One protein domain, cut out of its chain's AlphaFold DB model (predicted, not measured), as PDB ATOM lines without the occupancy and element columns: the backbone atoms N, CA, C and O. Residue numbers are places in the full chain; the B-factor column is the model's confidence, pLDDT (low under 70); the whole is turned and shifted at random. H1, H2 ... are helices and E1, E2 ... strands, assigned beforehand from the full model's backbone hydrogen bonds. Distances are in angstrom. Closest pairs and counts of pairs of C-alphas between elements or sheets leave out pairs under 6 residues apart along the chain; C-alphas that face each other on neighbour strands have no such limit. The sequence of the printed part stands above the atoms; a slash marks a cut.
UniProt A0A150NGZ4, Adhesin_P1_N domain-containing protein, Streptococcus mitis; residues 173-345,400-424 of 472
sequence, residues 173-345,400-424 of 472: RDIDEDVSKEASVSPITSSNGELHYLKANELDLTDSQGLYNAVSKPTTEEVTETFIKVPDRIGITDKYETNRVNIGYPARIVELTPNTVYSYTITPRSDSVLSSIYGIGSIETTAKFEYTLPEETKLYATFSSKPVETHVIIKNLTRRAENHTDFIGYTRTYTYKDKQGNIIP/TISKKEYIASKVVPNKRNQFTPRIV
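Overview. This is residues 173 to 345 and 400 to 424 of the 472 residues of the protein "Adhesin_P1_N domain-containing protein" of Streptococcus mitis (UniProt A0A150NGZ4). Two strongly twisted sheets sit partly face to face as a sandwich: a curled sheet of six strands, E1 E2 E3 E6 E7 E10, and a sheet of four mostly long strands, E4 E5 E8 E9. Helix H2 packs on the curled sheet beside E1, the small helices H1, H3 and H4 form a chain of contacts, and residues 184 to 190 run along the edge strand E4. The printed part has 198 residues, 94 of them, under half, in named elements, in the order H1 E1 H2 E2 H3 E3 E4 H4 E5 E6 E7 E8 E9 E10; the class is mixed, helices and strands. The six-stranded sheet is mixed and the other antiparallel. The whole is compact, with a radius of gyration of the C-alphas of 16.9 A and spans of 49 by 35 by 33 A.

Along the chain. H1, residues 173 to 176, begins at C-alpha 173 (-36.620, 48.564, -33.606). E1 is 202 to 204, H2 208 to 216 (12.1 A), E2 226 to 229, H3 238 to 244, E3 249 to 255 (18.7 A) and E4 261 to 267 (19.7 A). H4 is 273 to 276, E5 282 to 290 (26.3 A), E6 298 to 304 (19.9 A), E7 309 to 315 (19.6 A), E8 327 to 337 (32.3 A) and E9 400 to 408 (26.3 A). E10, 418 to 423, ends at C-alpha 423 (-34.877, 44.006, -45.796).

Arrangement. The sheets' best planes are 23 degrees apart, and the facing parts 10.3 A centre to centre. E1 and E2 are parallel, with N 203 and O 227 at 3.0 A; with H2 they form a strand-helix-strand unit, two parallel strands joined through a helix. E3 is antiparallel to E6, with N 252 and O 303 at 2.9 A. E6 and E7 form a hairpin, with N 300 and O 313 at 2.8 A. In the other sheet E5 and E8 are antiparallel, with N 288 and O 331 at 2.8 A. H2 is on the six-stranded sheet at a height of 6.0 A, over none of its strands. H1 touches H3, closest at the C-alphas of Asp 176 and Tyr 240, 6.5 A, and H4, at those of Arg 173 and Val 273, 6.6 A. H4 only grazes the four-stranded sheet. In H2 and H3 every O i to N i+4 pair is within hydrogen-bond range; H1 and H4 are too short for one.

Size, cuts and confidence. The farthest C-alphas, of Gln 340 and Asn 414, are 52.0 A apart. Residues 346 to 399 are not printed, a gap of 9.0 A between C-alphas 345 and 400. The links H1 to E1 and E7 to E8 are long. Confidence is under 70 at residues 231 to 247 and 413 to 414.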
ATOM      1  N   ARG A 173     -36.422  47.436 -34.534       80.38
ATOM      2  CA  ARG A 173     -36.620  48.564 -33.606       80.38
ATOM      3  C   ARG A 173     -35.535  49.622 -33.760       80.38
ATOM      4  O   ARG A 173     -35.811  50.808 -33.621       80.38
ATOM      5  N   ASP A 174     -34.336  49.192 -34.128       73.75
ATOM      6  CA  ASP A 174     -33.211  50.067 -34.450       73.75
ATOM      7  C   ASP A 174     -33.446  50.962 -35.687       73.75
ATOM      8  O   ASP A 174     -32.733  51.947 -35.887       73.75
ATOM      9  N   ILE A 175     -34.429  50.613 -36.519       72.62
ATOM     10  CA  ILE A 175     -34.836  51.321 -37.736       72.62
ATOM     11  C   ILE A 175     -36.151  52.088 -37.553       72.62
ATOM     12  O   ILE A 175     -36.435  53.011 -38.306       72.62
ATOM     13  N   ASP A 176     -36.959  51.766 -36.553       72.62
ATOM     14  CA  ASP A 176     -38.168  52.550 -36.277       72.62
ATOM     15  C   ASP A 176     -37.933  53.633 -35.230       72.62
ATOM     16  O   ASP A 176     -38.469  54.735 -35.341       72.62
ATOM     17  N   GLU A 177     -37.165  53.306 -34.193       77.19
ATOM     18  CA  GLU A 177     -37.096  54.086 -32.956       77.19
ATOM     19  C   GLU A 177     -35.691  54.658 -32.707       77.19
ATOM     20  O   GLU A 177     -35.551  55.656 -32.002       77.19
ATOM     21  N   ASP A 178     -34.656  54.089 -33.336       77.88
ATOM     22  CA  ASP A 178     -33.249  54.447 -33.106       77.88
ATOM     23  C   ASP A 178     -32.470  54.722 -34.400       77.88
ATOM     24  O   ASP A 178     -31.280  54.426 -34.507       77.88
ATOM     25  N   VAL A 179     -33.127  55.285 -35.411       74.06
ATOM     26  CA  VAL A 179     -32.550  55.344 -36.764       74.06
ATOM     27  C   VAL A 179     -31.222  56.078 -36.823       74.06
ATOM     28  O   VAL A 179     -30.286  55.581 -37.440       74.06
ATOM     29  N   SER A 180     -31.133  57.213 -36.134       73.06
ATOM     30  CA  SER A 180     -29.927  58.037 -36.040       73.06
ATOM     31  C   SER A 180     -28.922  57.550 -34.993       73.06
ATOM     32  O   SER A 180     -27.846  58.129 -34.849       73.06
ATOM     33  N   LYS A 181     -29.261  56.514 -34.219       79.94
ATOM     34  CA  LYS A 181     -28.390  55.962 -33.183       79.94
ATOM     35  C   LYS A 181     -27.592  54.809 -33.787       79.94
ATOM     36  O   LYS A 181     -28.071  53.681 -33.896       79.94
ATOM     37  N   GLU A 182     -26.353  55.103 -34.157       76.81
ATOM     38  CA  GLU A 182     -25.457  54.107 -34.745       76.81
ATOM     39  C   GLU A 182     -24.888  53.162 -33.686       76.81
ATOM     40  O   GLU A 182     -24.254  53.583 -32.718       76.81
ATOM     41  N   ALA A 183     -25.131  51.870 -33.874       87.12
ATOM     42  CA  ALA A 183     -24.543  50.809 -33.070       87.12
ATOM     43  C   ALA A 183     -23.152  50.453 -33.616       87.12
ATOM     44  O   ALA A 183     -22.843  50.726 -34.773       87.12
ATOM     45  N   SER A 184     -22.294  49.844 -32.796       90.69
ATOM     46  CA  SER A 184     -20.967  49.441 -33.270       90.69
ATOM     47  C   SER A 184     -20.988  48.028 -33.845       90.69
ATOM     48  O   SER A 184     -21.791  47.177 -33.450       90.69
ATOM     49  N   VAL A 185     -20.086  47.776 -34.791       93.31
ATOM     50  CA  VAL A 185     -19.885  46.465 -35.416       93.31
ATOM     51  C   VAL A 185     -18.442  46.046 -35.170       93.31
ATOM     52  O   VAL A 185     -17.525  46.785 -35.528       93.31
ATOM     53  N   SER A 186     -18.202  44.871 -34.590       94.69
ATOM     54  CA  SER A 186     -16.840  44.327 -34.447       94.69
ATOM     55  C   SER A 186     -16.204  44.080 -35.818       94.69
ATOM     56  O   SER A 186     -16.951  43.905 -36.782       94.69
ATOM     57  N   PRO A 187     -14.867  43.991 -35.944       93.50
ATOM     58  CA  PRO A 187     -14.237  43.501 -37.170       93.50
ATOM     59  C   PRO A 187     -14.887  42.201 -37.664       93.50
ATOM     60  O   PRO A 187     -15.310  41.368 -36.855       93.50
ATOM     61  N   ILE A 188     -14.996  42.056 -38.987       95.38
ATOM     62  CA  ILE A 188     -15.510  40.827 -39.599       95.38
ATOM     63  C   ILE A 188     -14.394  39.790 -39.565       95.38
ATOM     64  O   ILE A 188     -13.236  40.116 -39.811       95.38
ATOM     65  N   THR A 189     -14.747  38.546 -39.281       95.50
ATOM     66  CA  THR A 189     -13.846  37.395 -39.397       95.50
ATOM     67  C   THR A 189     -14.383  36.436 -40.450       95.50
ATOM     68  O   THR A 189     -15.595  36.355 -40.644       95.50
ATOM     69  N   SER A 190     -13.489  35.729 -41.138       96.31
ATOM     70  CA  SER A 190     -13.816  34.762 -42.190       96.31
ATOM     71  C   SER A 190     -13.325  33.377 -41.793       96.31
ATOM     72  O   SER A 190     -12.186  33.231 -41.348       96.31
ATOM     73  N   SER A 191     -14.139  32.344 -42.018       96.19
ATOM     74  CA  SER A 191     -13.697  30.949 -41.880       96.19
ATOM     75  C   SER A 191     -12.577  30.569 -42.858       96.19
ATOM     76  O   SER A 191     -11.894  29.578 -42.631       96.19
ATOM     77  N   ASN A 192     -12.388  31.352 -43.927       92.25
ATOM     78  CA  ASN A 192     -11.347  31.149 -44.937       92.25
ATOM     79  C   ASN A 192     -10.141  32.092 -44.749       92.25
ATOM     80  O   ASN A 192      -9.247  32.121 -45.589       92.25
ATOM     81  N   GLY A 193     -10.099  32.855 -43.652       85.50
ATOM     82  CA  GLY A 193      -8.985  33.735 -43.303       85.50
ATOM     83  C   GLY A 193      -9.031  35.091 -44.006       85.50
ATOM     84  O   GLY A 193      -9.301  36.098 -43.356       85.50
ATOM     85  N   GLU A 194      -8.768  35.124 -45.313       88.81
ATOM     86  CA  GLU A 194      -8.624  36.380 -46.057       88.81
ATOM     87  C   GLU A 194      -9.978  37.073 -46.297       88.81
ATOM     88  O   GLU A 194     -11.006  36.434 -46.547       88.81
ATOM     89  N   LEU A 195      -9.972  38.403 -46.178       93.12
ATOM     90  CA  LEU A 195     -11.108  39.284 -46.428       93.12
ATOM     91  C   LEU A 195     -10.680  40.345 -47.433       93.12
ATOM     92  O   LEU A 195      -9.671  41.011 -47.221       93.12
ATOM     93  N   HIS A 196     -11.492  40.535 -48.468       93.06
ATOM     94  CA  HIS A 196     -11.337  41.636 -49.412       93.06
ATOM     95  C   HIS A 196     -12.524  42.576 -49.288       93.06
ATOM     96  O   HIS A 196     -13.676  42.134 -49.329       93.06
ATOM     97  N   TYR A 197     -12.262  43.869 -49.148       92.81
ATOM     98  CA  TYR A 197     -13.307  44.884 -49.099       92.81
ATOM     99  C   TYR A 197     -13.508  45.560 -50.455       92.81
ATOM    100  O   TYR A 197     -12.614  45.628 -51.302       92.81
ATOM    101  N   LEU A 198     -14.710  46.096 -50.671       90.31
ATOM    102  CA  LEU A 198     -14.990  46.897 -51.853       90.31
ATOM    103  C   LEU A 198     -14.083  48.136 -51.872       90.31
ATOM    104  O   LEU A 198     -13.993  48.894 -50.909       90.31
ATOM    105  N   LYS A 199     -13.449  48.377 -53.018       90.12
ATOM    106  CA  LYS A 199     -12.647  49.577 -53.272       90.12
ATOM    107  C   LYS A 199     -13.537  50.768 -53.641       90.12
ATOM    108  O   LYS A 199     -13.537  51.199 -54.792       90.12
ATOM    109  N   ALA A 200     -14.349  51.243 -52.697       86.06
ATOM    110  CA  ALA A 200     -15.240  52.388 -52.887       86.06
ATOM    111  C   ALA A 200     -15.452  53.162 -51.574       86.06
ATOM    112  O   ALA A 200     -15.851  52.586 -50.563       86.06
ATOM    113  N   ASN A 201     -15.230  54.480 -51.611       81.56
ATOM    114  CA  ASN A 201     -15.432  55.368 -50.453       81.56
ATOM    115  C   ASN A 201     -16.912  55.550 -50.097       81.56
ATOM    116  O   ASN A 201     -17.276  55.659 -48.929       81.56
ATOM    117  N   GLU A 202     -17.766  55.580 -51.113       85.62
ATOM    118  CA  GLU A 202     -19.206  55.743 -50.976       85.62
ATOM    119  C   GLU A 202     -19.898  54.768 -51.922       85.62
ATOM    120  O   GLU A 202     -19.439  54.543 -53.048       85.62
ATOM    121  N   LEU A 203     -21.004  54.192 -51.459       86.75
ATOM    122  CA  LEU A 203     -21.854  53.343 -52.271       86.75
ATOM    123  C   LEU A 203     -23.271  53.910 -52.301       86.75
ATOM    124  O   LEU A 203     -24.050  53.767 -51.358       86.75
ATOM    125  N   ASP A 204     -23.607  54.522 -53.428       85.31
ATOM    126  CA  ASP A 204     -24.950  55.011 -53.688       85.31
ATOM    127  C   ASP A 204     -25.790  53.913 -54.357       85.31
ATOM    128  O   ASP A 204     -25.576  53.570 -55.520       85.31
ATOM    129  N   LEU A 205     -26.720  53.325 -53.603       80.38
ATOM    130  CA  LEU A 205     -27.667  52.318 -54.087       80.38
ATOM    131  C   LEU A 205     -29.044  52.916 -54.401       80.38
ATOM    132  O   LEU A 205     -30.000  52.160 -54.571       80.38
ATOM    133  N   THR A 206     -29.180  54.246 -54.478       77.50
ATOM    134  CA  THR A 206     -30.454  54.896 -54.834       77.50
ATOM    135  C   THR A 206     -30.922  54.514 -56.239       77.50
ATOM    136  O   THR A 206     -32.115  54.316 -56.472       77.50
ATOM    137  N   ASP A 207     -29.990  54.319 -57.172       75.12
ATOM    138  CA  ASP A 207     -30.273  53.838 -58.517       75.12
ATOM    139  C   ASP A 207     -29.159  52.922 -59.068       75.12
ATOM    140  O   ASP A 207     -28.145  52.634 -58.430       75.12
ATOM    141  N   SER A 208     -29.359  52.399 -60.283       76.06
ATOM    142  CA  SER A 208     -28.354  51.546 -60.939       76.06
ATOM    143  C   SER A 208     -27.082  52.310 -61.353       76.06
ATOM    144  O   SER A 208     -26.054  51.673 -61.592       76.06
ATOM    145  N   GLN A 209     -27.137  53.642 -61.462       81.31
ATOM    146  CA  GLN A 209     -26.017  54.489 -61.866       81.31
ATOM    147  C   GLN A 209     -25.066  54.753 -60.693       81.31
ATOM    148  O   GLN A 209     -23.852  54.724 -60.894       81.31
ATOM    149  N   GLY A 210     -25.585  54.937 -59.478       82.19
ATOM    150  CA  GLY A 210     -24.795  55.049 -58.252       82.19
ATOM    151  C   GLY A 210     -23.904  53.824 -58.036       82.19
ATOM    152  O   GLY A 210     -22.682  53.955 -57.910       82.19
ATOM    153  N   LEU A 211     -24.480  52.621 -58.164       82.75
ATOM    154  CA  LEU A 211     -23.716  51.372 -58.135       82.75
ATOM    155  C   LEU A 211     -22.656  51.339 -59.242       82.75
ATOM    156  O   LEU A 211     -21.506  50.986 -58.980       82.75
ATOM    157  N   TYR A 212     -23.027  51.695 -60.477       82.94
ATOM    158  CA  TYR A 212     -22.089  51.714 -61.599       82.94
ATOM    159  C   TYR A 212     -20.905  52.649 -61.328       82.94
ATOM    160  O   TYR A 212     -19.759  52.264 -61.554       82.94
ATOM    161  N   ASN A 213     -21.157  53.853 -60.817       83.31
ATOM    162  CA  ASN A 213     -20.124  54.833 -60.498       83.31
ATOM    163  C   ASN A 213     -19.159  54.297 -59.431       83.31
ATOM    164  O   ASN A 213     -17.947  54.363 -59.634       83.31
ATOM    165  N   ALA A 214     -19.688  53.698 -58.359       81.19
ATOM    166  CA  ALA A 214     -18.886  53.130 -57.277       81.19
ATOM    167  C   ALA A 214     -17.974  51.987 -57.756       81.19
ATOM    168  O   ALA A 214     -16.812  51.911 -57.368       81.19
ATOM    169  N   VAL A 215     -18.465  51.104 -58.637       81.94
ATOM    170  CA  VAL A 215     -17.682  49.938 -59.096       81.94
ATOM    171  C   VAL A 215     -16.811  50.197 -60.330       81.94
ATOM    172  O   VAL A 215     -15.916  49.389 -60.603       81.94
ATOM    173  N   SER A 216     -17.076  51.267 -61.091       80.25
ATOM    174  CA  SER A 216     -16.320  51.643 -62.302       80.25
ATOM    175  C   SER A 216     -15.130  52.559 -62.020       80.25
ATOM    176  O   SER A 216     -14.211  52.619 -62.835       80.25
ATOM    177  N   LYS A 217     -15.116  53.241 -60.870       82.25
ATOM    178  CA  LYS A 217     -14.027  54.126 -60.436       82.25
ATOM    179  C   LYS A 217     -13.517  53.693 -59.057       82.25
ATOM    180  O   LYS A 217     -13.791  54.380 -58.075       82.25
ATOM    181  N   PRO A 218     -12.831  52.539 -58.964       83.06
ATOM    182  CA  PRO A 218     -12.400  52.022 -57.678       83.06
ATOM    183  C   PRO A 218     -11.332  52.920 -57.051       83.06
ATOM    184  O   PRO A 218     -10.511  53.516 -57.752       83.06
ATOM    185  N   THR A 219     -11.308  52.966 -55.724       84.81
ATOM    186  CA  THR A 219     -10.166  53.495 -54.972       84.81
ATOM    187  C   THR A 219      -8.912  52.650 -55.217       84.81
ATOM    188  O   THR A 219      -8.979  51.510 -55.688       84.81
ATOM    189  N   THR A 220      -7.740  53.202 -54.904       84.00
ATOM    190  CA  THR A 220      -6.466  52.467 -54.986       84.00
ATOM    191  C   THR A 220      -6.402  51.354 -53.938       84.00
ATOM    192  O   THR A 220      -6.070  50.205 -54.254       84.00
ATOM    193  N   GLU A 221      -6.806  51.680 -52.712       86.25
ATOM    194  CA  GLU A 221      -6.823  50.785 -51.556       86.25
ATOM    195  C   GLU A 221      -8.237  50.294 -51.232       86.25
ATOM    196  O   GLU A 221      -9.236  50.853 -51.694       86.25
ATOM    197  N   GLU A 222      -8.318  49.208 -50.471       86.56
ATOM    198  CA  GLU A 222      -9.578  48.702 -49.933       86.56
ATOM    199  C   GLU A 222     -10.142  49.637 -48.857       86.56
ATOM    200  O   GLU A 222      -9.395  50.219 -48.073       86.56
ATOM    201  N   VAL A 223     -11.470  49.771 -48.811       83.75
ATOM    202  CA  VAL A 223     -12.163  50.620 -47.838       83.75
ATOM    203  C   VAL A 223     -12.891  49.724 -46.839       83.75
ATOM    204  O   VAL A 223     -13.872  49.067 -47.177       83.75
ATOM    205  N   THR A 224     -12.405  49.670 -45.598       85.56
ATOM    206  CA  THR A 224     -12.951  48.768 -44.564       85.56
ATOM    207  C   THR A 224     -14.377  49.133 -44.148       85.56
ATOM    208  O   THR A 224     -15.143  48.254 -43.749       85.56
ATOM    209  N   GLU A 225     -14.745  50.411 -44.242       88.81
ATOM    210  CA  GLU A 225     -16.083  50.913 -43.938       88.81
ATOM    211  C   GLU A 225     -16.510  51.959 -44.971       88.81
ATOM    212  O   GLU A 225     -15.841  52.970 -45.169       88.81
ATOM    213  N   THR A 226     -17.636  51.698 -45.626       86.44
ATOM    214  CA  THR A 226     -18.202  52.506 -46.704       86.44
ATOM    215  C   THR A 226     -19.563  53.028 -46.266       86.44
ATOM    216  O   THR A 226     -20.373  52.296 -45.692       86.44
ATOM    217  N   PHE A 227     -19.846  54.288 -46.575       85.88
ATOM    218  CA  PHE A 227     -21.167  54.853 -46.344       85.88
ATOM    219  C   PHE A 227     -22.136  54.449 -47.462       85.88
ATOM    220  O   PHE A 227     -21.818  54.597 -48.645       85.88
ATOM    221  N   ILE A 228     -23.312  53.938 -47.087       85.19
ATOM    222  CA  ILE A 228     -24.336  53.452 -48.018       85.19
ATOM    223  C   ILE A 228     -25.532  54.398 -48.038       85.19
ATOM    224  O   ILE A 228     -26.122  54.676 -46.994       85.19
ATOM    225  N   LYS A 229     -25.934  54.826 -49.239       82.50
ATOM    226  CA  LYS A 229     -27.205  55.522 -49.497       82.50
ATOM    227  C   LYS A 229     -28.197  54.574 -50.160       82.50
ATOM    228  O   LYS A 229     -27.809  53.768 -51.001       82.50
ATOM    229  N   VAL A 230     -29.469  54.662 -49.785       75.44
ATOM    230  CA  VAL A 230     -30.538  53.765 -50.253       75.44
ATOM    231  C   VAL A 230     -31.756  54.577 -50.719       75.44
ATOM    232  O   VAL A 230     -31.963  55.671 -50.202       75.44
ATOM    233  N   PRO A 231     -32.552  54.088 -51.691       67.19
ATOM    234  CA  PRO A 231     -33.619  54.878 -52.304       67.19
ATOM    235  C   PRO A 231     -34.851  55.038 -51.414       67.19
ATOM    236  O   PRO A 231     -35.159  54.165 -50.604       67.19
ATOM    237  N   ASP A 232     -35.620  56.096 -51.692       58.06
ATOM    238  CA  ASP A 232     -36.862  56.486 -51.013       58.06
ATOM    239  C   ASP A 232     -37.927  55.395 -50.940       58.06
ATOM    240  O   ASP A 232     -38.767  55.432 -50.051       58.06
ATOM    241  N   ARG A 233     -37.917  54.435 -51.873       55.78
ATOM    242  CA  ARG A 233     -38.984  53.442 -52.026       55.78
ATOM    243  C   ARG A 233     -38.444  52.046 -52.277       55.78
ATOM    244  O   ARG A 233     -38.357  51.599 -53.419       55.78
ATOM    245  N   ILE A 234     -38.143  51.329 -51.198       58.38
ATOM    246  CA  ILE A 234     -37.827  49.886 -51.246       58.38
ATOM    247  C   ILE A 234     -39.102  49.037 -51.022       58.38
ATOM    248  O   ILE A 234     -39.035  47.830 -50.807       58.38
ATOM    249  N   GLY A 235     -40.293  49.646 -51.106       51.59
ATOM    250  CA  GLY A 235     -41.575  48.948 -50.948       51.59
ATOM    251  C   GLY A 235     -41.903  48.615 -49.491       51.59
ATOM    252  O   GLY A 235     -42.479  47.564 -49.211       51.59
ATOM    253  N   ILE A 236     -41.513  49.489 -48.559       56.72
ATOM    254  CA  ILE A 236     -41.715  49.336 -47.113       56.72
ATOM    255  C   ILE A 236     -42.543  50.530 -46.619       56.72
ATOM    256  O   ILE A 236     -42.580  51.569 -47.256       56.72
ATOM    257  N   THR A 237     -43.263  50.376 -45.507       56.09
ATOM    258  CA  THR A 237     -44.156  51.410 -44.953       56.09
ATOM    259  C   THR A 237     -43.474  52.771 -44.764       56.09
ATOM    260  O   THR A 237     -42.325  52.806 -44.322       56.09
ATOM    261  N   ASP A 238     -44.236  53.860 -44.910       54.94
ATOM    262  CA  ASP A 238     -43.810  55.268 -44.800       54.94
ATOM    263  C   ASP A 238     -42.875  55.598 -43.616       54.94
ATOM    264  O   ASP A 238     -42.022  56.474 -43.731       54.94
ATOM    265  N   LYS A 239     -42.982  54.909 -42.468       56.22
ATOM    266  CA  LYS A 239     -42.095  55.129 -41.303       56.22
ATOM    267  C   LYS A 239     -40.636  54.730 -41.555       56.22
ATOM    268  O   LYS A 239     -39.736  55.459 -41.148       56.22
ATOM    269  N   TYR A 240     -40.412  53.610 -42.240       59.44
ATOM    270  CA  TYR A 240     -39.075  53.171 -42.651       59.44
ATOM    271  C   TYR A 240     -38.479  54.176 -43.643       59.44
ATOM    272  O   TYR A 240     -37.343  54.619 -43.478       59.44
ATOM    273  N   GLU A 241     -39.280  54.573 -44.639       55.56
ATOM    274  CA  GLU A 241     -38.877  55.504 -45.697       55.56
ATOM    275  C   GLU A 241     -38.526  56.884 -45.112       55.56
ATOM    276  O   GLU A 241     -37.448  57.408 -45.365       55.56
ATOM    277  N   THR A 242     -39.355  57.431 -44.219       57.66
ATOM    278  CA  THR A 242     -39.114  58.759 -43.621       57.66
ATOM    279  C   THR A 242     -37.850  58.797 -42.755       57.66
ATOM    280  O   THR A 242     -37.160  59.818 -42.717       57.66
ATOM    281  N   ASN A 243     -37.522  57.696 -42.070       59.97
ATOM    282  CA  ASN A 243     -36.404  57.683 -41.136       59.97
ATOM    283  C   ASN A 243     -35.059  57.289 -41.781       59.97
ATOM    284  O   ASN A 243     -34.032  57.842 -41.392       59.97
ATOM    285  N   ARG A 244     -35.018  56.333 -42.726       64.25
ATOM    286  CA  ARG A 244     -33.748  55.755 -43.237       64.25
ATOM    287  C   ARG A 244     -33.220  56.395 -44.517       64.25
ATOM    288  O   ARG A 244     -32.008  56.456 -44.707       64.25
ATOM    289  N   VAL A 245     -34.107  56.871 -45.380       58.22
ATOM    290  CA  VAL A 245     -33.792  57.269 -46.763       58.22
ATOM    291  C   VAL A 245     -32.836  58.464 -46.841       58.22
ATOM    292  O   VAL A 245     -31.971  58.513 -47.706       58.22
ATOM    293  N   ASN A 246     -32.924  59.392 -45.887       56.19
ATOM    294  CA  ASN A 246     -32.127  60.623 -45.905       56.19
ATOM    295  C   ASN A 246     -30.793  60.529 -45.143       56.19
ATOM    296  O   ASN A 246     -29.996  61.461 -45.211       56.19
ATOM    297  N   ILE A 247     -30.557  59.448 -44.387       67.25
ATOM    298  CA  ILE A 247     -29.457  59.382 -43.405       67.25
ATOM    299  C   ILE A 247     -28.334  58.444 -43.849       67.25
ATOM    300  O   ILE A 247     -27.202  58.661 -43.439       67.25
ATOM    301  N   GLY A 248     -28.606  57.444 -44.696       76.00
ATOM    302  CA  GLY A 248     -27.619  56.410 -45.035       76.00
ATOM    303  C   GLY A 248     -27.139  55.627 -43.804       76.00
ATOM    304  O   GLY A 248     -27.773  55.678 -42.749       76.00
ATOM    305  N   TYR A 249     -26.063  54.847 -43.940       80.25
ATOM    306  CA  TYR A 249     -25.384  54.212 -42.800       80.25
ATOM    307  C   TYR A 249     -23.983  53.688 -43.152       80.25
ATOM    308  O   TYR A 249     -23.731  53.341 -44.311       80.25
ATOM    309  N   PRO A 250     -23.078  53.574 -42.164       86.44
ATOM    310  CA  PRO A 250     -21.793  52.908 -42.344       86.44
ATOM    311  C   PRO A 250     -21.961  51.386 -42.436       86.44
ATOM    312  O   PRO A 250     -22.664  50.755 -41.640       86.44
ATOM    313  N   ALA A 251     -21.289  50.769 -43.403       89.88
ATOM    314  CA  ALA A 251     -21.257  49.323 -43.549       89.88
ATOM    315  C   ALA A 251     -19.913  48.844 -44.084       89.88
ATOM    316  O   ALA A 251     -19.252  49.510 -44.876       89.88
ATOM    317  N   ARG A 252     -19.547  47.620 -43.719       92.62
ATOM    318  CA  ARG A 252     -18.402  46.934 -44.311       92.62
ATOM    319  C   ARG A 252     -18.870  46.130 -45.508       92.62
ATOM    320  O   ARG A 252     -19.778  45.309 -45.375       92.62
ATOM    321  N   ILE A 253     -18.280  46.379 -46.669       93.19
ATOM    322  CA  ILE A 253     -18.688  45.743 -47.923       93.19
ATOM    323  C   ILE A 253     -17.636  44.706 -48.289       93.19
ATOM    324  O   ILE A 253     -16.556  45.061 -48.746       93.19
ATOM    325  N   VAL A 254     -17.947  43.437 -48.052       94.56
ATOM    326  CA  VAL A 254     -16.981  42.333 -48.129       94.56
ATOM    327  C   VAL A 254     -17.235  41.505 -49.384       94.56
ATOM    328  O   VAL A 254     -18.386  41.157 -49.659       94.56
ATOM    329  N   GLU A 255     -16.174  41.196 -50.133       94.75
ATOM    330  CA  GLU A 255     -16.191  40.233 -51.235       94.75
ATOM    331  C   GLU A 255     -16.461  38.836 -50.681       94.75
ATOM    332  O   GLU A 255     -15.803  38.361 -49.756       94.75
ATOM    333  N   LEU A 256     -17.463  38.179 -51.243       94.31
ATOM    334  CA  LEU A 256     -17.920  36.886 -50.795       94.31
ATOM    335  C   LEU A 256     -17.173  35.777 -51.531       94.31
ATOM    336  O   LEU A 256     -17.071  35.756 -52.755       94.31
ATOM    337  N   THR A 257     -16.718  34.815 -50.744       93.69
ATOM    338  CA  THR A 257     -16.340  33.471 -51.165       93.69
ATOM    339  C   THR A 257     -17.489  32.496 -50.856       93.69
ATOM    340  O   THR A 257     -18.036  32.538 -49.743       93.69
ATOM    341  N   PRO A 258     -17.874  31.607 -51.796       93.19
ATOM    342  CA  PRO A 258     -18.936  30.629 -51.577       93.19
ATOM    343  C   PRO A 258     -18.692  29.775 -50.331       93.19
ATOM    344  O   PRO A 258     -17.564  29.387 -50.035       93.19
ATOM    345  N   ASN A 259     -19.764  29.456 -49.609       93.50
ATOM    346  CA  ASN A 259     -19.779  28.611 -48.411       93.50
ATOM    347  C   ASN A 259     -18.922  29.090 -47.227       93.50
ATOM    348  O   ASN A 259     -18.864  28.397 -46.212       93.50
ATOM    349  N   THR A 260     -18.323  30.275 -47.320       96.00
ATOM    350  CA  THR A 260     -17.541  30.888 -46.242       96.00
ATOM    351  C   THR A 260     -18.466  31.463 -45.179       96.00
ATOM    352  O   THR A 260     -19.508  32.042 -45.505       96.00
ATOM    353  N   VAL A 261     -18.086  31.303 -43.911       96.94
ATOM    354  CA  VAL A 261     -18.803  31.875 -42.770       96.94
ATOM    355  C   VAL A 261     -18.127  33.175 -42.355       96.94
ATOM    356  O   VAL A 261     -16.955  33.179 -41.981       96.94
ATOM    357  N   TYR A 262     -18.887  34.264 -42.391       96.88
ATOM    358  CA  TYR A 262     -18.474  35.583 -41.923       96.88
ATOM    359  C   TYR A 262     -19.074  35.835 -40.547       96.88
ATOM    360  O   TYR A 262     -20.298  35.785 -40.417       96.88
ATOM    361  N   SER A 263     -18.254  36.119 -39.537       96.75
ATOM    362  CA  SER A 263     -18.720  36.317 -38.156       96.75
ATOM    363  C   SER A 263     -18.401  37.716 -37.649       96.75
ATOM    364  O   SER A 263     -17.319  38.247 -37.910       96.75
ATOM    365  N   TYR A 264     -19.355  38.310 -36.933       96.25
ATOM    366  CA  TYR A 264     -19.259  39.656 -36.380       96.25
ATOM    367  C   TYR A 264     -20.267  39.866 -35.250       96.25
ATOM    368  O   TYR A 264     -21.285  39.180 -35.158       96.25
ATOM    369  N   THR A 265     -20.003  40.858 -34.410       97.19
ATOM    370  CA  THR A 265     -20.858  41.224 -33.285       97.19
ATOM    371  C   THR A 265     -21.384  42.633 -33.474       97.19
ATOM    372  O   THR A 265     -20.619  43.563 -33.735       97.19
ATOM    373  N   ILE A 266     -22.693  42.796 -33.311       95.00
ATOM    374  CA  ILE A 266     -23.347  44.101 -33.241       95.00
ATOM    375  C   ILE A 266     -23.489  44.466 -31.766       95.00
ATOM    376  O   ILE A 266     -24.037  43.683 -30.991       95.00
ATOM    377  N   THR A 267     -23.027  45.651 -31.378       95.56
ATOM    378  CA  THR A 267     -23.196  46.180 -30.018       95.56
ATOM    379  C   THR A 267     -24.125  47.389 -30.078       95.56
ATOM    380  O   THR A 267     -23.699  48.467 -30.512       95.56
ATOM    381  N   PRO A 268     -25.408  47.237 -29.693       93.25
ATOM    382  CA  PRO A 268     -26.343  48.349 -29.651       93.25
ATOM    383  C   PRO A 268     -25.854  49.458 -28.721       93.25
ATOM    384  O   PRO A 268     -25.254  49.195 -27.678       93.25
ATOM    385  N   ARG A 269     -26.168  50.714 -29.049       91.94
ATOM    386  CA  ARG A 269     -25.937  51.820 -28.112       91.94
ATOM    387  C   ARG A 269     -26.737  51.611 -26.832       91.94
ATOM    388  O   ARG A 269     -27.864  51.118 -26.878       91.94
ATOM    389  N   SER A 270     -26.196  52.045 -25.699       91.88
ATOM    390  CA  SER A 270     -26.831  51.868 -24.387       91.88
ATOM    391  C   SER A 270     -28.207  52.534 -24.267       91.88
ATOM    392  O   SER A 270     -29.041  52.071 -23.491       91.88
ATOM    393  N   ASP A 271     -28.441  53.602 -25.033       91.44
ATOM    394  CA  ASP A 271     -29.685  54.377 -25.112       91.44
ATOM    395  C   ASP A 271     -30.628  53.923 -26.246       91.44
ATOM    396  O   ASP A 271     -31.676  54.538 -26.456       91.44
ATOM    397  N   SER A 272     -30.272  52.873 -26.993       90.88
ATOM    398  CA  SER A 272     -31.153  52.261 -27.997       90.88
ATOM    399  C   SER A 272     -32.267  51.458 -27.331       90.88
ATOM    400  O   SER A 272     -32.101  50.952 -26.223       90.88
ATOM    401  N   VAL A 273     -33.390  51.274 -28.008       90.56
ATOM    402  CA  VAL A 273     -34.495  50.395 -27.617       90.56
ATOM    403  C   VAL A 273     -34.017  48.952 -27.455       90.56
ATOM    404  O   VAL A 273     -34.390  48.288 -26.486       90.56
ATOM    405  N   LEU A 274     -33.130  48.469 -28.333       92.44
ATOM    406  CA  LEU A 274     -32.531  47.136 -28.195       92.44
ATOM    407  C   LEU A 274     -31.831  46.968 -26.836       92.44
ATOM    408  O   LEU A 274     -32.051  45.971 -26.148       92.44
ATOM    409  N   SER A 275     -31.045  47.960 -26.406       94.50
ATOM    410  CA  SER A 275     -30.299  47.876 -25.144       94.50
ATOM    411  C   SER A 275     -31.112  48.266 -23.911       94.50
ATOM    412  O   SER A 275     -31.086  47.566 -22.900       94.50
ATOM    413  N   SER A 276     -31.827  49.387 -23.965       93.75
ATOM    414  CA  SER A 276     -32.535  49.976 -22.822       93.75
ATOM    415  C   SER A 276     -33.855  49.272 -22.519       93.75
ATOM    416  O   SER A 276     -34.154  49.027 -21.353       93.75
ATOM    417  N   ILE A 277     -34.611  48.896 -23.553       93.31
ATOM    418  CA  ILE A 277     -35.912  48.245 -23.399       93.31
ATOM    419  C   ILE A 277     -35.737  46.737 -23.431       93.31
ATOM    420  O   ILE A 277     -36.112  46.066 -22.473       93.31
ATOM    421  N   TYR A 278     -35.114  46.181 -24.474       94.44
ATOM    422  CA  TYR A 278     -34.980  44.727 -24.608       94.44
ATOM    423  C   TYR A 278     -33.837  44.128 -23.789       94.44
ATOM    424  O   TYR A 278     -33.905  42.948 -23.454       94.44
ATOM    425  N   GLY A 279     -32.894  44.938 -23.303       95.50
ATOM    426  CA  GLY A 279     -31.790  44.463 -22.464       95.50
ATOM    427  C   GLY A 279     -30.668  43.788 -23.253       95.50
ATOM    428  O   GLY A 279     -29.847  43.104 -22.654       95.50
ATOM    429  N   ILE A 280     -30.632  43.965 -24.576       96.62
ATOM    430  CA  ILE A 280     -29.622  43.372 -25.455       96.62
ATOM    431  C   ILE A 280     -28.329  44.191 -25.344       96.62
ATOM    432  O   ILE A 280     -28.283  45.367 -25.711       96.62
ATOM    433  N   GLY A 281     -27.275  43.566 -24.826       96.69
ATOM    434  CA  GLY A 281     -25.919  44.113 -24.798       96.69
ATOM    435  C   GLY A 281     -25.175  43.884 -26.110       96.69
ATOM    436  O   GLY A 281     -24.474  44.777 -26.576       96.69
ATOM    437  N   SER A 282     -25.371  42.727 -26.746       97.12
ATOM    438  CA  SER A 282     -24.776  42.422 -28.049       97.12
ATOM    439  C   SER A 282     -25.562  41.371 -28.831       97.12
ATOM    440  O   SER A 282     -26.308  40.575 -28.257       97.12
ATOM    441  N   ILE A 283     -25.358  41.341 -30.147       96.69
ATOM    442  CA  ILE A 283     -25.908  40.336 -31.060       96.69
ATOM    443  C   ILE A 283     -24.743  39.702 -31.818       96.69
ATOM    444  O   ILE A 283     -24.147  40.332 -32.693       96.69
ATOM    445  N   GLU A 284     -24.417  38.457 -31.487       97.12
ATOM    446  CA  GLU A 284     -23.441  37.674 -32.244       97.12
ATOM    447  C   GLU A 284     -24.111  37.166 -33.515       97.12
ATOM    448  O   GLU A 284     -25.171  36.535 -33.471       97.12
ATOM    449  N   THR A 285     -23.507  37.491 -34.655       95.50
ATOM    450  CA  THR A 285     -24.084  37.239 -35.968       95.50
ATOM    451  C   THR A 285     -23.097  36.496 -36.851       95.50
ATOM    452  O   THR A 285     -21.915  36.835 -36.914       95.50
ATOM    453  N   THR A 286     -23.599  35.506 -37.587       95.81
ATOM    454  CA  THR A 286     -22.862  34.917 -38.709       95.81
ATOM    455  C   THR A 286     -23.634  35.101 -40.005       95.81
ATOM    456  O   THR A 286     -24.855  35.265 -39.985       95.81
ATOM    457  N   ALA A 287     -22.930  35.089 -41.132       95.00
ATOM    458  CA  ALA A 287     -23.506  35.052 -42.466       95.00
ATOM    459  C   ALA A 287     -22.794  33.996 -43.318       95.00
ATOM    460  O   ALA A 287     -21.567  33.930 -43.321       95.00
ATOM    461  N   LYS A 288     -23.556  33.203 -44.071       95.69
ATOM    462  CA  LYS A 288     -23.052  32.232 -45.049       95.69
ATOM    463  C   LYS A 288     -23.812  32.395 -46.359       95.69
ATOM    464  O   LYS A 288     -25.044  32.431 -46.356       95.69
ATOM    465  N   PHE A 289     -23.080  32.459 -47.466       94.25
ATOM    466  CA  PHE A 289     -23.640  32.579 -48.812       94.25
ATOM    467  C   PHE A 289     -23.321  31.325 -49.627       94.25
ATOM    468  O   PHE A 289     -22.179  30.876 -49.673       94.25
ATOM    469  N   GLU A 290     -24.335  30.747 -50.257       94.25
ATOM    470  CA  GLU A 290     -24.287  29.478 -50.981       94.25
ATOM    471  C   GLU A 290     -24.667  29.743 -52.439       94.25
ATOM    472  O   GLU A 290     -25.822  30.053 -52.737       94.25
ATOM    473  N   TYR A 291     -23.691  29.680 -53.343       92.00
ATOM    474  CA  TYR A 291     -23.895  29.962 -54.762       92.00
ATOM    475  C   TYR A 291     -22.814  29.326 -55.635       92.00
ATOM    476  O   TYR A 291     -21.708  29.048 -55.170       92.00
ATOM    477  N   THR A 292     -23.140  29.190 -56.919       91.56
ATOM    478  CA  THR A 292     -22.204  28.875 -58.003       91.56
ATOM    479  C   THR A 292     -22.459  29.871 -59.129       91.56
ATOM    480  O   THR A 292     -23.550  29.891 -59.700       91.56
ATOM    481  N   LEU A 293     -21.483  30.726 -59.425       88.31
ATOM    482  CA  LEU A 293     -21.573  31.813 -60.410       88.31
ATOM    483  C   LEU A 293     -20.372  31.752 -61.375       88.31
ATOM    484  O   LEU A 293     -19.401  31.067 -61.052       88.31
ATOM    485  N   PRO A 294     -20.426  32.440 -62.538       88.06
ATOM    486  CA  PRO A 294     -19.280  32.543 -63.443       88.06
ATOM    487  C   PRO A 294     -18.025  33.058 -62.722       88.06
ATOM    488  O   PRO A 294     -18.139  33.893 -61.826       88.06
ATOM    489  N   GLU A 295     -16.843  32.611 -63.139       86.38
ATOM    490  CA  GLU A 295     -15.561  32.930 -62.488       86.38
ATOM    491  C   GLU A 295     -15.276  34.440 -62.435       86.38
ATOM    492  O   GLU A 295     -14.789  34.968 -61.439       86.38
ATOM    493  N   GLU A 296     -15.650  35.170 -63.482       87.12
ATOM    494  CA  GLU A 296     -15.500  36.618 -63.573       87.12
ATOM    495  C   GLU A 296     -16.493  37.403 -62.699       87.12
ATOM    496  O   GLU A 296     -16.348  38.624 -62.540       87.12
ATOM    497  N   THR A 297     -17.517  36.728 -62.160       89.19
ATOM    498  CA  THR A 297     -18.560  37.334 -61.332       89.19
ATOM    499  C   THR A 297     -18.081  37.456 -59.892       89.19
ATOM    500  O   THR A 297     -17.829  36.463 -59.216       89.19
ATOM    501  N   LYS A 298     -18.042  38.688 -59.384       90.81
ATOM    502  CA  LYS A 298     -17.733  38.965 -57.977       90.81
ATOM    503  C   LYS A 298     -19.007  39.287 -57.216       90.81
ATOM    504  O   LYS A 298     -19.845  40.049 -57.699       90.81
ATOM    505  N   LEU A 299     -19.134  38.732 -56.017       92.25
ATOM    506  CA  LEU A 299     -20.268  38.972 -55.136       92.25
ATOM    507  C   LEU A 299     -19.787  39.730 -53.903       92.25
ATOM    508  O   LEU A 299     -18.762  39.377 -53.344       92.25
ATOM    509  N   TYR A 300     -20.522  40.748 -53.473       92.81
ATOM    510  CA  TYR A 300     -20.251  41.466 -52.229       92.81
ATOM    511  C   TYR A 300     -21.504  41.504 -51.361       92.81
ATOM    512  O   TYR A 300     -22.618  41.536 -51.889       92.81
ATOM    513  N   ALA A 301     -21.335  41.560 -50.040       92.69
ATOM    514  CA  ALA A 301     -22.432  41.843 -49.121       92.69
ATOM    515  C   ALA A 301     -22.076  42.898 -48.078       92.69
ATOM    516  O   ALA A 301     -20.917  43.073 -47.701       92.69
ATOM    517  N   THR A 302     -23.110  43.580 -47.597       90.94
ATOM    518  CA  THR A 302     -22.998  44.591 -46.545       90.94
ATOM    519  C   THR A 302     -23.136  43.977 -45.158       90.94
ATOM    520  O   THR A 302     -24.127  43.300 -44.859       90.94
ATOM    521  N   PHE A 303     -22.191  44.309 -44.288       91.62
ATOM    522  CA  PHE A 303     -22.183  43.984 -42.870       91.62
ATOM    523  C   PHE A 303     -22.261  45.286 -42.079       91.62
ATOM    524  O   PHE A 303     -21.323  46.082 -42.092       91.62
ATOM    525  N   SER A 304     -23.394  45.530 -41.427       88.44
ATOM    526  CA  SER A 304     -23.666  46.778 -40.715       88.44
ATOM    527  C   SER A 304     -24.253  46.509 -39.337       88.44
ATOM    528  O   SER A 304     -24.542  45.370 -38.964       88.44
ATOM    529  N   SER A 305     -24.463  47.584 -38.585       85.81
ATOM    530  CA  SER A 305     -25.094  47.525 -37.273       85.81
ATOM    531  C   SER A 305     -26.613  47.317 -37.344       85.81
ATOM    532  O   SER A 305     -27.276  47.410 -36.315       85.81
ATOM    533  N   LYS A 306     -27.160  47.107 -38.549       79.56
ATOM    534  CA  LYS A 306     -28.592  47.081 -38.855       79.56
ATOM    535  C   LYS A 306     -28.965  45.668 -39.325       79.56
ATOM    536  O   LYS A 306     -28.963  45.381 -40.525       79.56
ATOM    537  N   PRO A 307     -29.236  44.737 -38.392       77.44
ATOM    538  CA  PRO A 307     -29.291  43.301 -38.670       77.44
ATOM    539  C   PRO A 307     -30.412  42.878 -39.626       77.44
ATOM    540  O   PRO A 307     -30.327  41.798 -40.219       77.44
ATOM    541  N   VAL A 308     -31.449  43.700 -39.808       77.31
ATOM    542  CA  VAL A 308     -32.537  43.422 -40.761       77.31
ATOM    543  C   VAL A 308     -32.224  43.821 -42.198       77.31
ATOM    544  O   VAL A 308     -32.996  43.452 -43.084       77.31
ATOM    545  N   GLU A 309     -31.117  44.524 -42.446       78.56
ATOM    546  CA  GLU A 309     -30.700  44.947 -43.779       78.56
ATOM    547  C   GLU A 309     -29.501  44.133 -44.275       78.56
ATOM    548  O   GLU A 309     -28.527  43.853 -43.570       78.56
ATOM    549  N   THR A 310     -29.587  43.699 -45.525       80.62
ATOM    550  CA  THR A 310     -28.465  43.148 -46.282       80.62
ATOM    551  C   THR A 310     -28.586  43.633 -47.705       80.62
ATOM    552  O   THR A 310     -29.598  43.380 -48.350       80.62
ATOM    553  N   HIS A 311     -27.550  44.262 -48.229       84.44
ATOM    554  CA  HIS A 311     -27.435  44.504 -49.655       84.44
ATOM    555  C   HIS A 311     -26.436  43.509 -50.220       84.44
ATOM    556  O   HIS A 311     -25.334  43.363 -49.690       84.44
ATOM    557  N   VAL A 312     -26.844  42.809 -51.274       88.25
ATOM    558  CA  VAL A 312     -25.957  41.943 -52.049       88.25
ATOM    559  C   VAL A 312     -25.694  42.609 -53.384       88.25
ATOM    560  O   VAL A 312     -26.629  43.001 -54.080       88.25
ATOM    561  N   ILE A 313     -24.418  42.744 -53.725       88.38
ATOM    562  CA  ILE A 313     -23.943  43.383 -54.946       88.38
ATOM    563  C   ILE A 313     -23.319  42.301 -55.813       88.38
ATOM    564  O   ILE A 313     -22.417  41.593 -55.376       88.38
ATOM    565  N   ILE A 314     -23.787  42.192 -57.048       88.00
ATOM    566  CA  ILE A 314     -23.258  41.279 -58.055       88.00
ATOM    567  C   ILE A 314     -22.542  42.121 -59.104       88.00
ATOM    568  O   ILE A 314     -23.159  42.978 -59.738       88.00
ATOM    569  N   LYS A 315     -21.245  41.892 -59.287       87.81
ATOM    570  CA  LYS A 315     -20.404  42.578 -60.269       87.81
ATOM    571  C   LYS A 315     -20.032  41.612 -61.387       87.81
ATOM    572  O   LYS A 315     -19.654  40.480 -61.108       87.81
ATOM    573  N   ASN A 316     -20.077  42.091 -62.630       87.12
ATOM    574  CA  ASN A 316     -19.722  41.332 -63.836       87.12
ATOM    575  C   ASN A 316     -20.557  40.061 -64.069       87.12
ATOM    576  O   ASN A 316     -20.049  39.092 -64.623       87.12
ATOM    577  N   LEU A 317     -21.839  40.066 -63.704       85.12
ATOM    578  CA  LEU A 317     -22.711  38.929 -63.977       85.12
ATOM    579  C   LEU A 317     -22.877  38.733 -65.493       85.12
ATOM    580  O   LEU A 317     -23.337  39.633 -66.207       85.12
ATOM    581  N   THR A 318     -22.509  37.552 -65.982       81.25
ATOM    582  CA  THR A 318     -22.626  37.146 -67.390       81.25
ATOM    583  C   THR A 318     -23.713  36.088 -67.583       81.25
ATOM    584  O   THR A 318     -24.408  35.690 -66.646       81.25
ATOM    585  N   ARG A 319     -23.938  35.684 -68.843       73.56
ATOM    586  CA  ARG A 319     -24.999  34.739 -69.207       73.56
ATOM    587  C   ARG A 319     -24.813  33.411 -68.465       73.56
ATOM    588  O   ARG A 319     -23.727  32.847 -68.440       73.56
ATOM    589  N   ARG A 320     -25.915  32.909 -67.902       71.44
ATOM    590  CA  ARG A 320     -25.987  31.649 -67.153       71.44
ATOM    591  C   ARG A 320     -25.469  30.448 -67.964       71.44
ATOM    592  O   ARG A 320     -25.829  30.308 -69.134       71.44
ATOM    593  N   ALA A 321     -24.744  29.557 -67.283       73.69
ATOM    594  CA  ALA A 321     -24.475  28.176 -67.686       73.69
ATOM    595  C   ALA A 321     -25.258  27.186 -66.795       73.69
ATOM    596  O   ALA A 321     -25.754  27.555 -65.728       73.69
ATOM    597  N   GLU A 322     -25.398  25.936 -67.241       77.38
ATOM    598  CA  GLU A 322     -26.236  24.908 -66.596       77.38
ATOM    599  C   GLU A 322     -25.823  24.600 -65.144       77.38
ATOM    600  O   GLU A 322     -26.671  24.356 -64.292       77.38
ATOM    601  N   ASN A 323     -24.530  24.713 -64.834       79.81
ATOM    602  CA  ASN A 323     -23.948  24.494 -63.509       79.81
ATOM    603  C   ASN A 323     -24.054  25.703 -62.551       79.81
ATOM    604  O   ASN A 323     -23.627  25.600 -61.401       79.81
ATOM    605  N   HIS A 324     -24.587  26.848 -62.993       84.12
ATOM    606  CA  HIS A 324     -24.741  28.036 -62.147       84.12
ATOM    607  C   HIS A 324     -26.073  28.020 -61.386       84.12
ATOM    608  O   HIS A 324     -27.115  27.626 -61.919       84.12
ATOM    609  N   THR A 325     -26.052  28.501 -60.141       81.81
ATOM    610  CA  THR A 325     -27.237  28.579 -59.280       81.81
ATOM    611  C   THR A 325     -28.214  29.650 -59.763       81.81
ATOM    612  O   THR A 325     -27.802  30.768 -60.077       81.81
ATOM    613  N   ASP A 326     -29.514  29.341 -59.743       80.19
ATOM    614  CA  ASP A 326     -30.598  30.301 -60.026       80.19
ATOM    615  C   ASP A 326     -30.868  31.270 -58.860       80.19
ATOM    616  O   ASP A 326     -31.418  32.361 -59.051       80.19
ATOM    617  N   PHE A 327     -30.472  30.863 -57.650       86.06
ATOM    618  CA  PHE A 327     -30.594  31.643 -56.428       86.06
ATOM    619  C   PHE A 327     -29.325  31.529 -55.591       86.06
ATOM    620  O   PHE A 327     -28.800  30.435 -55.390       86.06
ATOM    621  N   ILE A 328     -28.892  32.656 -55.040       88.56
ATOM    622  CA  ILE A 328     -27.894  32.716 -53.980       88.56
ATOM    623  C   ILE A 328     -28.623  32.408 -52.673       88.56
ATOM    624  O   ILE A 328     -29.477  33.184 -52.231       88.56
ATOM    625  N   GLY A 329     -28.309  31.260 -52.075       90.25
ATOM    626  CA  GLY A 329     -28.753  30.908 -50.734       90.25
ATOM    627  C   GLY A 329     -28.011  31.753 -49.709       90.25
ATOM    628  O   GLY A 329     -26.799  31.927 -49.791       90.25
ATOM    629  N   TYR A 330     -28.731  32.295 -48.742       89.81
ATOM    630  CA  TYR A 330     -28.179  33.230 -47.779       89.81
ATOM    631  C   TYR A 330     -28.673  32.897 -46.380       89.81
ATOM    632  O   TYR A 330     -29.869  32.977 -46.122       89.81
ATOM    633  N   THR A 331     -27.763  32.530 -45.479       92.81
ATOM    634  CA  THR A 331     -28.090  32.168 -44.095       92.81
ATOM    635  C   THR A 331     -27.448  33.148 -43.126       92.81
ATOM    636  O   THR A 331     -26.234  33.330 -43.171       92.81
ATOM    637  N   ARG A 332     -28.240  33.746 -42.228       92.69
ATOM    638  CA  ARG A 332     -27.756  34.498 -41.063       92.69
ATOM    639  C   ARG A 332     -28.110  33.791 -39.768       92.69
ATOM    640  O   ARG A 332     -29.202  33.237 -39.657       92.69
ATOM    641  N   THR A 333     -27.234  33.877 -38.776       95.00
ATOM    642  CA  THR A 333     -27.539  33.429 -37.412       95.00
ATOM    643  C   THR A 333     -27.534  34.595 -36.441       95.00
ATOM    644  O   THR A 333     -26.760  35.520 -36.641       95.00
ATOM    645  N   TYR A 334     -28.344  34.534 -35.388       95.44
ATOM    646  CA  TYR A 334     -28.413  35.563 -34.352       95.44
ATOM    647  C   TYR A 334     -28.421  34.918 -32.968       95.44
ATOM    648  O   TYR A 334     -29.308  34.115 -32.669       95.44
ATOM    649  N   THR A 335     -27.469  35.317 -32.129       97.19
ATOM    650  CA  THR A 335     -27.420  34.973 -30.703       97.19
ATOM    651  C   THR A 335     -27.413  36.265 -29.897       97.19
ATOM    652  O   THR A 335     -26.519  37.099 -30.036       97.19
ATOM    653  N   TYR A 336     -28.435  36.448 -29.065       97.38
ATOM    654  CA  TYR A 336     -28.619  37.660 -28.273       97.38
ATOM    655  C   TYR A 336     -27.968  37.490 -26.908       97.38
ATOM    656  O   TYR A 336     -28.201  36.483 -26.240       97.38
ATOM    657  N   LYS A 337     -27.184  38.481 -26.483       98.31
ATOM    658  CA  LYS A 337     -26.569  38.515 -25.156       98.31
ATOM    659  C   LYS A 337     -26.992  39.758 -24.390       98.31
ATOM    660  O   LYS A 337     -27.214  40.810 -24.993       98.31
ATOM    661  N   ASP A 338     -27.124  39.630 -23.077       97.81
ATOM    662  CA  ASP A 338     -27.394  40.743 -22.173       97.81
ATOM    663  C   ASP A 338     -26.149  41.633 -21.990       97.81
ATOM    664  O   ASP A 338     -25.098  41.417 -22.598       97.81
ATOM    665  N   LYS A 339     -26.264  42.675 -21.161       95.31
ATOM    666  CA  LYS A 339     -25.156  43.606 -20.877       95.31
ATOM    667  C   LYS A 339     -24.001  42.953 -20.109       95.31
ATOM    668  O   LYS A 339     -22.915  43.520 -20.063       95.31
ATOM    669  N   GLN A 340     -24.239  41.797 -19.498       97.00
ATOM    670  CA  GLN A 340     -23.266  41.001 -18.758       97.00
ATOM    671  C   GLN A 340     -22.610  39.931 -19.649       97.00
ATOM    672  O   GLN A 340     -21.674  39.266 -19.214       97.00
ATOM    673  N   GLY A 341     -23.068  39.782 -20.897       97.06
ATOM    674  CA  GLY A 341     -22.576  38.793 -21.852       97.06
ATOM    675  C   GLY A 341     -23.266  37.428 -21.758       97.06
ATOM    676  O   GLY A 341     -22.866  36.508 -22.474       97.06
ATOM    677  N   ASN A 342     -24.305  37.279 -20.932       98.19
ATOM    678  CA  ASN A 342     -25.072  36.036 -20.852       98.19
ATOM    679  C   ASN A 342     -26.035  35.934 -22.030       98.19
ATOM    680  O   ASN A 342     -26.626  36.926 -22.454       98.19
ATOM    681  N   ILE A 343     -26.236  34.720 -22.536       97.75
ATOM    682  CA  ILE A 343     -27.208  34.464 -23.601       97.75
ATOM    683  C   ILE A 343     -28.621  34.746 -23.080       97.75
ATOM    684  O   ILE A 343     -29.019  34.213 -22.048       97.75
ATOM    685  N   ILE A 344     -29.388  35.542 -23.825       97.44
ATOM    686  CA  ILE A 344     -30.806  35.785 -23.561       97.44
ATOM    687  C   ILE A 344     -31.611  34.658 -24.220       97.44
ATOM    688  O   ILE A 344     -31.567  34.532 -25.450       97.44
ATOM    689  N   PRO A 345     -32.380  33.857 -23.460       95.19
ATOM    690  CA  PRO A 345     -33.207  32.817 -24.050       95.19
ATOM    691  C   PRO A 345     -34.247  33.388 -25.020       95.19
ATOM    692  O   PRO A 345     -34.918  34.383 -24.731       95.19
ATOM    693  N   THR A 400     -29.754  30.160 -30.636       93.19
ATOM    694  CA  THR A 400     -29.277  30.789 -31.865       93.19
ATOM    695  C   THR A 400     -30.329  30.628 -32.944       93.19
ATOM    696  O   THR A 400     -30.614  29.516 -33.387       93.19
ATOM    697  N   ILE A 401     -30.913  31.738 -33.391       93.88
ATOM    698  CA  ILE A 401     -31.855  31.714 -34.510       93.88
ATOM    699  C   ILE A 401     -31.055  31.678 -35.803       93.88
ATOM    700  O   ILE A 401     -30.268  32.583 -36.048       93.88
ATOM    701  N   SER A 402     -31.289  30.681 -36.651       93.50
ATOM    702  CA  SER A 402     -30.807  30.658 -38.031       93.50
ATOM    703  C   SER A 402     -31.927  31.067 -38.971       93.50
ATOM    704  O   SER A 402     -33.067  30.633 -38.818       93.50
ATOM    705  N   LYS A 403     -31.622  31.912 -39.947       90.94
ATOM    706  CA  LYS A 403     -32.567  32.383 -40.951       90.94
ATOM    707  C   LYS A 403     -31.941  32.274 -42.328       90.94
ATOM    708  O   LYS A 403     -30.942  32.938 -42.595       90.94
ATOM    709  N   LYS A 404     -32.565  31.484 -43.197       90.56
ATOM    710  CA  LYS A 404     -32.175  31.295 -44.589       90.56
ATOM    711  C   LYS A 404     -33.161  31.966 -45.539       90.56
ATOM    712  O   LYS A 404     -34.379  31.838 -45.399       90.56
ATOM    713  N   GLU A 405     -32.613  32.689 -46.502       86.88
ATOM    714  CA  GLU A 405     -33.311  33.413 -47.558       86.88
ATOM    715  C   GLU A 405     -32.621  33.170 -48.900       86.88
ATOM    716  O   GLU A 405     -31.539  32.582 -48.963       86.88
ATOM    717  N   TYR A 406     -33.253  33.630 -49.977       86.06
ATOM    718  CA  TYR A 406     -32.778  33.412 -51.336       86.06
ATOM    719  C   TYR A 406     -32.822  34.718 -52.125       86.06
ATOM    720  O   TYR A 406     -33.806  35.459 -52.067       86.06
ATOM    721  N   ILE A 407     -31.756  34.986 -52.873       83.12
ATOM    722  CA  ILE A 407     -31.634  36.144 -53.763       83.12
ATOM    723  C   ILE A 407     -31.509  35.623 -55.189       83.12
ATOM    724  O   ILE A 407     -30.697  34.742 -55.451       83.12
ATOM    725  N   ALA A 408     -32.315  36.140 -56.114       80.25
ATOM    726  CA  ALA A 408     -32.232  35.727 -57.511       80.25
ATOM    727  C   ALA A 408     -30.903  36.177 -58.136       80.25
ATOM    728  O   ALA A 408     -30.535  37.345 -58.046       80.25
ATOM    729  N   SER A 409     -30.225  35.269 -58.834       77.56
ATOM    730  CA  SER A 409     -28.990  35.538 -59.590       77.56
ATOM    731  C   SER A 409     -29.260  35.594 -61.099       77.56
ATOM    732  O   SER A 409     -28.546  35.005 -61.909       77.56
ATOM    733  N   LYS A 410     -30.335  36.286 -61.501       75.75
ATOM    734  CA  LYS A 410     -30.756  36.372 -62.909       75.75
ATOM    735  C   LYS A 410     -30.104  37.557 -63.620       75.75
ATOM    736  O   LYS A 410     -30.099  38.683 -63.130       75.75
ATOM    737  N   VAL A 411     -29.612  37.321 -64.833       71.19
ATOM    738  CA  VAL A 411     -29.097  38.390 -65.698       71.19
ATOM    739  C   VAL A 411     -30.252  39.281 -66.145       71.19
ATOM    740  O   VAL A 411     -31.179  38.814 -66.808       71.19
ATOM    741  N   VAL A 412     -30.174  40.571 -65.830       71.94
ATOM    742  CA  VAL A 412     -31.051  41.590 -66.409       71.94
ATOM    743  C   VAL A 412     -30.378  42.120 -67.683       71.94
ATOM    744  O   VAL A 412     -29.188  42.455 -67.633       71.94
ATOM    745  N   PRO A 413     -31.085  42.201 -68.830       69.12
ATOM    746  CA  PRO A 413     -30.511  42.718 -70.071       69.12
ATOM    747  C   PRO A 413     -29.811  44.066 -69.861       69.12
ATOM    748  O   PRO A 413     -30.343  44.950 -69.193       69.12
ATOM    749  N   ASN A 414     -28.608  44.211 -70.423       69.50
ATOM    750  CA  ASN A 414     -27.765  45.410 -70.325       69.50
ATOM    751  C   ASN A 414     -27.337  45.818 -68.896       69.50
ATOM    752  O   ASN A 414     -26.799  46.908 -68.715       69.50
ATOM    753  N   LYS A 415     -27.506  44.950 -67.885       73.75
ATOM    754  CA  LYS A 415     -27.043  45.186 -66.506       73.75
ATOM    755  C   LYS A 415     -26.112  44.070 -66.027       73.75
ATOM    756  O   LYS A 415     -26.553  43.068 -65.463       73.75
ATOM    757  N   ARG A 416     -24.804  44.274 -66.229       77.56
ATOM    758  CA  ARG A 416     -23.738  43.395 -65.697       77.56
ATOM    759  C   ARG A 416     -23.513  43.564 -64.195       77.56
ATOM    760  O   ARG A 416     -23.072  42.628 -63.541       77.56
ATOM    761  N   ASN A 417     -23.808  44.749 -63.666       83.38
ATOM    762  CA  ASN A 417     -23.713  45.047 -62.243       83.38
ATOM    763  C   ASN A 417     -25.123  45.215 -61.686       83.38
ATOM    764  O   ASN A 417     -25.954  45.898 -62.290       83.38
ATOM    765  N   GLN A 418     -25.391  44.567 -60.562       81.06
ATOM    766  CA  GLN A 418     -26.705  44.526 -59.939       81.06
ATOM    767  C   GLN A 418     -26.552  44.651 -58.428       81.06
ATOM    768  O   GLN A 418     -25.568  44.179 -57.863       81.06
ATOM    769  N   PHE A 419     -27.537  45.246 -57.765       82.81
ATOM    770  CA  PHE A 419     -27.684  45.123 -56.322       82.81
ATOM    771  C   PHE A 419     -29.089  44.625 -56.008       82.81
ATOM    772  O   PHE A 419     -30.044  44.947 -56.714       82.81
ATOM    773  N   THR A 420     -29.211  43.826 -54.955       78.88
ATOM    774  CA  THR A 420     -30.501  43.411 -54.405       78.88
ATOM    775  C   THR A 420     -30.544  43.786 -52.929       78.88
ATOM    776  O   THR A 420     -29.751  43.244 -52.150       78.88
ATOM    777  N   PRO A 421     -31.442  44.701 -52.522       76.50
ATOM    778  CA  PRO A 421     -31.702  44.936 -51.115       76.50
ATOM    779  C   PRO A 421     -32.520  43.768 -50.560       76.50
ATOM    780  O   PRO A 421     -33.514  43.335 -51.149       76.50
ATOM    781  N   ARG A 422     -32.124  43.270 -49.393       76.31
ATOM    782  CA  ARG A 422     -32.920  42.351 -48.590       76.31
ATOM    783  C   ARG A 422     -33.171  42.977 -47.234       76.31
ATOM    784  O   ARG A 422     -32.259  43.118 -46.425       76.31
ATOM    785  N   ILE A 423     -34.428  43.345 -47.015       74.06
ATOM    786  CA  ILE A 423     -34.877  44.006 -45.796       74.06
ATOM    787  C   ILE A 423     -35.995  43.174 -45.199       74.06
ATOM    788  O   ILE A 423     -36.970  42.843 -45.877       74.06
ATOM    789  N   VAL A 424     -35.848  42.807 -43.930       70.12
ATOM    790  CA  VAL A 424     -36.857  42.013 -43.226       70.12
ATOM    791  C   VAL A 424     -37.430  42.833 -42.093       70.12
ATOM    792  O   VAL A 424     -37.028  42.724 -40.940       70.12
TER     793      VAL A 424